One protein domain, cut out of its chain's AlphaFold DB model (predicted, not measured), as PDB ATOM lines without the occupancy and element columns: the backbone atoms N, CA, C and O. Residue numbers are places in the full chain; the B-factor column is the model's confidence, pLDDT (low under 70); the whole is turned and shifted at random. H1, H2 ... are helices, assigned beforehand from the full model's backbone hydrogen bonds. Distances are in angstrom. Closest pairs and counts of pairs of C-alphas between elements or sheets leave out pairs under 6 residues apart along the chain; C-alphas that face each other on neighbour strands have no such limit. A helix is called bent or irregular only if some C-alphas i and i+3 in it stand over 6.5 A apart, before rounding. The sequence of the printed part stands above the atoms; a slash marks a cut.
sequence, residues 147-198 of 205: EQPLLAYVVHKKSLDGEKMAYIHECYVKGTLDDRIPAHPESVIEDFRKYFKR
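AT A GLANCE: This is residues 147 to 198 of the 205 residues of an uncharacterized protein of Candidatus Saccharibacteria bacterium RIFCSPHIGHO2_01_FULL_46_30 (UniProt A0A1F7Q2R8). Three short helices make a triangle with few contacts between them: H2 folds back from H1 over a tight link, and H3 makes the third side, its first residue, Glu 186, near the end of H2 and its last, Phe 196, near the middle of H1. Between H2 and H3 the backbone makes a long loop, which swings out through Asp 179 and folds back to the start of H3. The printed part has 52 residues, with three named helices in the order H1, H2, H3 and no named strand; the class is all helix. It is compact, with a radius of gyration of the C-alphas of 9.9 A, and its rounded outline spans 26 by 24 by 20 A.

IN THESE COORDINATES: H1 is residues 147 to 160, 19.9 A from first to last C-alpha, and begins with C-alpha 147 at (-17.896, -24.482, 111.574). H2 is residues 165 to 174, 14.2 A long, and its last C-alpha, that of Lys 174, is at (-18.437, -12.282, 121.159). H3 is residues 186 to 196, 15.6 A long, and ends with C-alpha 196 at (-29.514, -26.221, 118.146). H3 is irregular: C-alphas 187 and 190 are 7.0 A apart, and its line is a rough one.

HOW THE PARTS SIT: H1 and H2 form a helical hairpin. They only just touch, with 3 pairs of C-alphas within 8 A, and H1 touches H2 with residues 155 to 159 alone. Their closest C-alphas are those of Val 155 and Ile 168, 6.8 A apart. They run opposite ways at a steep tilt of 41 degrees. H2 and H3 are close but not clearly touching; their closest C-alphas, those of Val 173 and Glu 186, are 6.4 A apart. These two helices also run opposite ways, at a steep tilt of 42 degrees. H1 and H3 are close but not clearly touching, with the closest C-alphas, those of Ala 152 and Phe 196, 7.3 A apart. Their lines are only just about perpendicular, at 70.2 degrees. In H1 and H2 every O i to N i+4 pair is within hydrogen-bond range; in H3, 5 of 7 are.

THE WHOLE: The two C-alphas farthest apart are those of Asp 161 and Ser 187, at 27.0 A. The printed part has no cut. The link from H1 to H2 is tight, with 4 residues between them, and the link from H2 to H3 is long, with 11. The mean pLDDT of the printed part is 75.6, and the model's confidence is under 70 at residues 147 to 149 and 186 to 198, 16 residues in number.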
ATOM      1  N   GLU A 147     -17.373 -25.342 110.503       58.69
ATOM      2  CA  GLU A 147     -17.896 -24.482 111.574       58.69
ATOM      3  C   GLU A 147     -19.119 -25.089 112.308       58.69
ATOM      4  O   GLU A 147     -19.196 -25.029 113.529       58.69
ATOM      5  N   GLN A 148     -20.080 -25.691 111.594       63.34
ATOM      6  CA  GLN A 148     -21.386 -26.102 112.134       63.34
ATOM      7  C   GLN A 148     -21.329 -27.367 113.015       63.34
ATOM      8  O   GLN A 148     -21.866 -27.311 114.122       63.34
ATOM      9  N   PRO A 149     -20.669 -28.484 112.629       67.38
ATOM     10  CA  PRO A 149     -20.488 -29.632 113.521       67.38
ATOM     11  C   PRO A 149     -19.553 -29.316 114.693       67.38
ATOM     12  O   PRO A 149     -19.747 -29.845 115.786       67.38
ATOM     13  N   LEU A 150     -18.568 -28.432 114.492       74.81
ATOM     14  CA  LEU A 150     -17.682 -27.981 115.562       74.81
ATOM     15  C   LEU A 150     -18.449 -27.156 116.604       74.81
ATOM     16  O   LEU A 150     -18.375 -27.457 117.792       74.81
ATOM     17  N   LEU A 151     -19.254 -26.186 116.166       75.94
ATOM     18  CA  LEU A 151     -20.153 -25.428 117.035       75.94
ATOM     19  C   LEU A 151     -21.170 -26.352 117.723       75.94
ATOM     20  O   LEU A 151     -21.414 -26.200 118.918       75.94
ATOM     21  N   ALA A 152     -21.710 -27.351 117.012       73.38
ATOM     22  CA  ALA A 152     -22.593 -28.365 117.594       73.38
ATOM     23  C   ALA A 152     -21.929 -29.101 118.768       73.38
ATOM     24  O   ALA A 152     -22.515 -29.212 119.846       73.38
ATOM     25  N   TYR A 153     -20.690 -29.552 118.561       80.19
ATOM     26  CA  TYR A 153     -19.887 -30.233 119.569       80.19
ATOM     27  C   TYR A 153     -19.551 -29.322 120.757       80.19
ATOM     28  O   TYR A 153     -19.803 -29.709 121.894       80.19
ATOM     29  N   VAL A 154     -19.044 -28.107 120.519       81.38
ATOM     30  CA  VAL A 154     -18.650 -27.169 121.587       81.38
ATOM     31  C   VAL A 154     -19.842 -26.784 122.465       81.38
ATOM     32  O   VAL A 154     -19.750 -26.884 123.687       81.38
ATOM     33  N   VAL A 155     -20.985 -26.419 121.872       77.31
ATOM     34  CA  VAL A 155     -22.206 -26.071 122.623       77.31
ATOM     35  C   VAL A 155     -22.729 -27.277 123.416       77.31
ATOM     36  O   VAL A 155     -23.131 -27.120 124.568       77.31
ATOM     37  N   HIS A 156     -22.678 -28.490 122.855       77.50
ATOM     38  CA  HIS A 156     -23.035 -29.711 123.587       77.50
ATOM     39  C   HIS A 156     -22.091 -29.970 124.768       77.50
ATOM     40  O   HIS A 156     -22.560 -30.219 125.877       77.50
ATOM     41  N   LYS A 157     -20.775 -29.834 124.564       82.88
ATOM     42  CA  LYS A 157     -19.749 -30.005 125.601       82.88
ATOM     43  C   LYS A 157     -19.969 -29.001 126.747       82.88
ATOM     44  O   LYS A 157     -20.086 -29.410 127.897       82.88
ATOM     45  N   LYS A 158     -20.156 -27.718 126.427       81.50
ATOM     46  CA  LYS A 158     -20.492 -26.653 127.392       81.50
ATOM     47  C   LYS A 158     -21.804 -26.907 128.146       81.50
ATOM     48  O   LYS A 158     -21.884 -26.653 129.345       81.50
ATOM     49  N   SER A 159     -22.814 -27.461 127.473       78.44
ATOM     50  CA  SER A 159     -24.085 -27.842 128.101       78.44
ATOM     51  C   SER A 159     -23.964 -29.051 129.038       78.44
ATOM     52  O   SER A 159     -24.731 -29.129 129.995       78.44
ATOM     53  N   LEU A 160     -23.037 -29.984 128.786       78.12
ATOM     54  CA  LEU A 160     -22.710 -31.083 129.709       78.12
ATOM     55  C   LEU A 160     -21.910 -30.586 130.921       78.12
ATOM     56  O   LEU A 160     -22.138 -31.052 132.033       78.12
ATOM     57  N   ASP A 161     -21.035 -29.599 130.714       83.81
ATOM     58  CA  ASP A 161     -20.300 -28.901 131.778       83.81
ATOM     59  C   ASP A 161     -21.211 -27.968 132.623       83.81
ATOM     60  O   ASP A 161     -20.753 -27.340 133.576       83.81
ATOM     61  N   GLY A 162     -22.514 -27.892 132.308       78.88
ATOM     62  CA  GLY A 162     -23.542 -27.201 133.097       78.88
ATOM     63  C   GLY A 162     -23.782 -25.727 132.745       78.88
ATOM     64  O   GLY A 162     -24.554 -25.055 133.434       78.88
ATOM     65  N   GLU A 163     -23.160 -25.198 131.688       82.75
ATOM     66  CA  GLU A 163     -23.336 -23.797 131.291       82.75
ATOM     67  C   GLU A 163     -24.723 -23.525 130.683       82.75
ATOM     68  O   GLU A 163     -25.277 -24.310 129.909       82.75
ATOM     69  N   LYS A 164     -25.299 -22.360 131.010       82.62
ATOM     70  CA  LYS A 164     -26.609 -21.940 130.491       82.62
ATOM     71  C   LYS A 164     -26.498 -21.517 129.024       82.62
ATOM     72  O   LYS A 164     -25.647 -20.700 128.681       82.62
ATOM     73  N   MET A 165     -27.445 -21.952 128.190       75.31
ATOM     74  CA  MET A 165     -27.490 -21.621 126.753       75.31
ATOM     75  C   MET A 165     -27.428 -20.114 126.450       75.31
ATOM     76  O   MET A 165     -26.827 -19.728 125.454       75.31
ATOM     77  N   ALA A 166     -27.982 -19.255 127.314       80.19
ATOM     78  CA  ALA A 166     -27.888 -17.799 127.167       80.19
ATOM     79  C   ALA A 166     -26.440 -17.268 127.261       80.19
ATOM     80  O   ALA A 166     -26.074 -16.364 126.517       80.19
ATOM     81  N   TYR A 167     -25.607 -17.861 128.123       84.19
ATOM     82  CA  TYR A 167     -24.193 -17.503 128.272       84.19
ATOM     83  C   TYR A 167     -23.356 -18.056 127.110       84.19
ATOM     84  O   TYR A 167     -22.592 -17.325 126.488       84.19
ATOM     85  N   ILE A 168     -23.596 -19.314 126.724       83.25
ATOM     86  CA  ILE A 168     -22.974 -19.942 125.546       83.25
ATOM     87  C   ILE A 168     -23.246 -19.115 124.270       83.25
ATOM     88  O   ILE A 168     -22.358 -18.906 123.444       83.25
ATOM     89  N   HIS A 169     -24.470 -18.603 124.129       79.69
ATOM     90  CA  HIS A 169     -24.894 -17.702 123.056       79.69
ATOM     91  C   HIS A 169     -24.188 -16.334 123.111       79.69
ATOM     92  O   HIS A 169     -23.799 -15.807 122.070       79.69
ATOM     93  N   GLU A 170     -23.998 -15.750 124.296       83.88
ATOM     94  CA  GLU A 170     -23.227 -14.511 124.470       83.88
ATOM     95  C   GLU A 170     -21.760 -14.695 124.040       83.88
ATOM     96  O   GLU A 170     -21.225 -13.877 123.288       83.88
ATOM     97  N   CYS A 171     -21.134 -15.808 124.435       85.12
ATOM     98  CA  CYS A 171     -19.788 -16.183 124.001       85.12
ATOM     99  C   CYS A 171     -19.694 -16.409 122.481       85.12
ATOM    100  O   CYS A 171     -18.688 -16.046 121.875       85.12
ATOM    101  N   TYR A 172     -20.734 -16.963 121.844       83.62
ATOM    102  CA  TYR A 172     -20.779 -17.143 120.386       83.62
ATOM    103  C   TYR A 172     -20.794 -15.804 119.630       83.62
ATOM    104  O   TYR A 172     -20.002 -15.605 118.710       83.62
ATOM    105  N   VAL A 173     -21.636 -14.854 120.054       81.94
ATOM    106  CA  VAL A 173     -21.683 -13.504 119.456       81.94
ATOM    107  C   VAL A 173     -20.357 -12.763 119.658       81.94
ATOM    108  O   VAL A 173     -19.876 -12.090 118.748       81.94
ATOM    109  N   LYS A 174     -19.720 -12.924 120.825       85.31
ATOM    110  CA  LYS A 174     -18.437 -12.282 121.159       85.31
ATOM    111  C   LYS A 174     -17.198 -12.975 120.575       85.31
ATOM    112  O   LYS A 174     -16.115 -12.407 120.671       85.31
ATOM    113  N   GLY A 175     -17.327 -14.167 119.988       83.94
ATOM    114  CA  GLY A 175     -16.184 -14.954 119.497       83.94
ATOM    115  C   GLY A 175     -15.282 -15.495 120.609       83.94
ATOM    116  O   GLY A 175     -14.091 -15.679 120.396       83.94
ATOM    117  N   THR A 176     -15.834 -15.714 121.806       87.12
ATOM    118  CA  THR A 176     -15.123 -16.210 123.001       87.12
ATOM    119  C   THR A 176     -15.600 -17.599 123.442       87.12
ATOM    120  O   THR A 176     -15.339 -18.025 124.565       87.12
ATOM    121  N   LEU A 177     -16.338 -18.303 122.577       83.50
ATOM    122  CA  LEU A 177     -16.884 -19.634 122.860       83.50
ATOM    123  C   LEU A 177     -15.836 -20.753 122.702       83.50
ATOM    124  O   LEU A 177     -15.823 -21.692 123.496       83.50
ATOM    125  N   ASP A 178     -14.993 -20.651 121.675       85.31
ATOM    126  CA  ASP A 178     -13.874 -21.545 121.354       85.31
ATOM    127  C   ASP A 178     -12.983 -20.825 120.330       85.31
ATOM    128  O   ASP A 178     -13.516 -20.221 119.401       85.31
ATOM    129  N   ASP A 179     -11.654 -20.892 120.456       82.31
ATOM    130  CA  ASP A 179     -10.717 -20.132 119.604       82.31
ATOM    131  C   ASP A 179     -10.823 -20.466 118.099       82.31
ATOM    132  O   ASP A 179     -10.340 -19.725 117.243       82.31
ATOM    133  N   ARG A 180     -11.466 -21.590 117.755       79.75
ATOM    134  CA  ARG A 180     -11.720 -22.038 116.376       79.75
ATOM    135  C   ARG A 180     -13.043 -21.508 115.806       79.75
ATOM    136  O   ARG A 180     -13.384 -21.833 114.669       79.75
ATOM    137  N   ILE A 181     -13.809 -20.747 116.589       78.31
ATOM    138  CA  ILE A 181     -15.145 -20.243 116.258       78.31
ATOM    139  C   ILE A 181     -15.129 -18.707 116.377       78.31
ATOM    140  O   ILE A 181     -15.191 -18.181 117.489       78.31
ATOM    141  N   PRO A 182     -15.041 -17.966 115.254       79.19
ATOM    142  CA  PRO A 182     -14.956 -16.509 115.284       79.19
ATOM    143  C   PRO A 182     -16.256 -15.861 115.785       79.19
ATOM    144  O   PRO A 182     -17.312 -16.490 115.830       79.19
ATOM    145  N   ALA A 183     -16.192 -14.570 116.116       80.88
ATOM    146  CA  ALA A 183     -17.375 -13.780 116.447       80.88
ATOM    147  C   ALA A 183     -18.362 -13.734 115.267       80.88
ATOM    148  O   ALA A 183     -17.976 -13.427 114.134       80.88
ATOM    149  N   HIS A 184     -19.641 -13.999 115.537       75.62
ATOM    150  CA  HIS A 184     -20.714 -13.924 114.543       75.62
ATOM    151  C   HIS A 184     -21.717 -12.812 114.892       75.62
ATOM    152  O   HIS A 184     -22.085 -12.666 116.058       75.62
ATOM    153  N   PRO A 185     -22.202 -12.034 113.902       74.31
ATOM    154  CA  PRO A 185     -23.148 -10.953 114.157       74.31
ATOM    155  C   PRO A 185     -24.506 -11.488 114.623       74.31
ATOM    156  O   PRO A 185     -24.945 -12.566 114.218       74.31
ATOM    157  N   GLU A 186     -25.212 -10.692 115.429       65.88
ATOM    158  CA  GLU A 186     -26.484 -11.072 116.062       65.88
ATOM    159  C   GLU A 186     -27.584 -11.489 115.067       65.88
ATOM    160  O   GLU A 186     -28.457 -12.285 115.400       65.88
ATOM    161  N   SER A 187     -27.514 -11.055 113.807       65.06
ATOM    162  CA  SER A 187     -28.418 -11.509 112.740       65.06
ATOM    163  C   SER A 187     -28.339 -13.018 112.439       65.06
ATOM    164  O   SER A 187     -29.265 -13.566 111.844       65.06
ATOM    165  N   VAL A 188     -27.282 -13.716 112.873       62.69
ATOM    166  CA  VAL A 188     -27.109 -15.175 112.710       62.69
ATOM    167  C   VAL A 188     -27.752 -15.970 113.866       62.69
ATOM    168  O   VAL A 188     -27.894 -17.193 113.783       62.69
ATOM    169  N   ILE A 189     -28.223 -15.295 114.926       60.50
ATOM    170  CA  ILE A 189     -28.831 -15.919 116.116       60.50
ATOM    171  C   ILE A 189     -30.020 -16.828 115.770       60.50
ATOM    172  O   ILE A 189     -30.207 -17.861 116.417       60.50
ATOM    173  N   GLU A 190     -30.839 -16.489 114.772       63.47
ATOM    174  CA  GLU A 190     -32.008 -17.316 114.453       63.47
ATOM    175  C   GLU A 190     -31.611 -18.658 113.815       63.47
ATOM    176  O   GLU A 190     -32.118 -19.701 114.233       63.47
ATOM    177  N   ASP A 191     -30.649 -18.666 112.881       62.00
ATOM    178  CA  ASP A 191     -30.115 -19.906 112.295       62.00
ATOM    179  C   ASP A 191     -29.382 -20.746 113.370       62.00
ATOM    180  O   ASP A 191     -29.546 -21.968 113.393       62.00
ATOM    181  N   PHE A 192     -28.688 -20.112 114.333       67.75
ATOM    182  CA  PHE A 192     -28.144 -20.777 115.533       67.75
ATOM    183  C   PHE A 192     -29.256 -21.492 116.322       67.75
ATOM    184  O   PHE A 192     -29.281 -22.723 116.396       67.75
ATOM    185  N   ARG A 193     -30.232 -20.751 116.869       66.81
ATOM    186  CA  ARG A 193     -31.296 -21.305 117.736       66.81
ATOM    187  C   ARG A 193     -32.099 -22.414 117.039       66.81
ATOM    188  O   ARG A 193     -32.434 -23.430 117.651       66.81
ATOM    189  N   LYS A 194     -32.371 -22.241 115.743       66.69
ATOM    190  CA  LYS A 194     -33.117 -23.178 114.885       66.69
ATOM    191  C   LYS A 194     -32.362 -24.479 114.603       66.69
ATOM    192  O   LYS A 194     -32.998 -25.528 114.483       66.69
ATOM    193  N   TYR A 195     -31.032 -24.423 114.517       62.78
ATOM    194  CA  TYR A 195     -30.170 -25.599 114.401       62.78
ATOM    195  C   TYR A 195     -30.078 -26.341 115.743       62.78
ATOM    196  O   TYR A 195     -30.388 -27.531 115.818       62.78
ATOM    197  N   PHE A 196     -29.764 -25.626 116.828       68.75
ATOM    198  CA  PHE A 196     -29.514 -26.221 118.146       68.75
ATOM    199  C   PHE A 196     -30.706 -26.959 118.753       68.75
ATOM    200  O   PHE A 196     -30.535 -28.070 119.262       68.75
ATOM    201  N   LYS A 197     -31.923 -26.422 118.602       66.25
ATOM    202  CA  LYS A 197     -33.162 -27.056 119.088       66.25
ATOM    203  C   LYS A 197     -33.441 -28.449 118.491       66.25
ATOM    204  O   LYS A 197     -34.273 -29.181 119.018       66.25
ATOM    205  N   ARG A 198     -32.773 -28.823 117.391       63.22
ATOM    206  CA  ARG A 198     -32.903 -30.143 116.742       63.22
ATOM    207  C   ARG A 198     -31.804 -31.140 117.119       63.22
ATOM    208  O   ARG A 198     -31.917 -32.299 116.737       63.22
TER     209      ARG A 198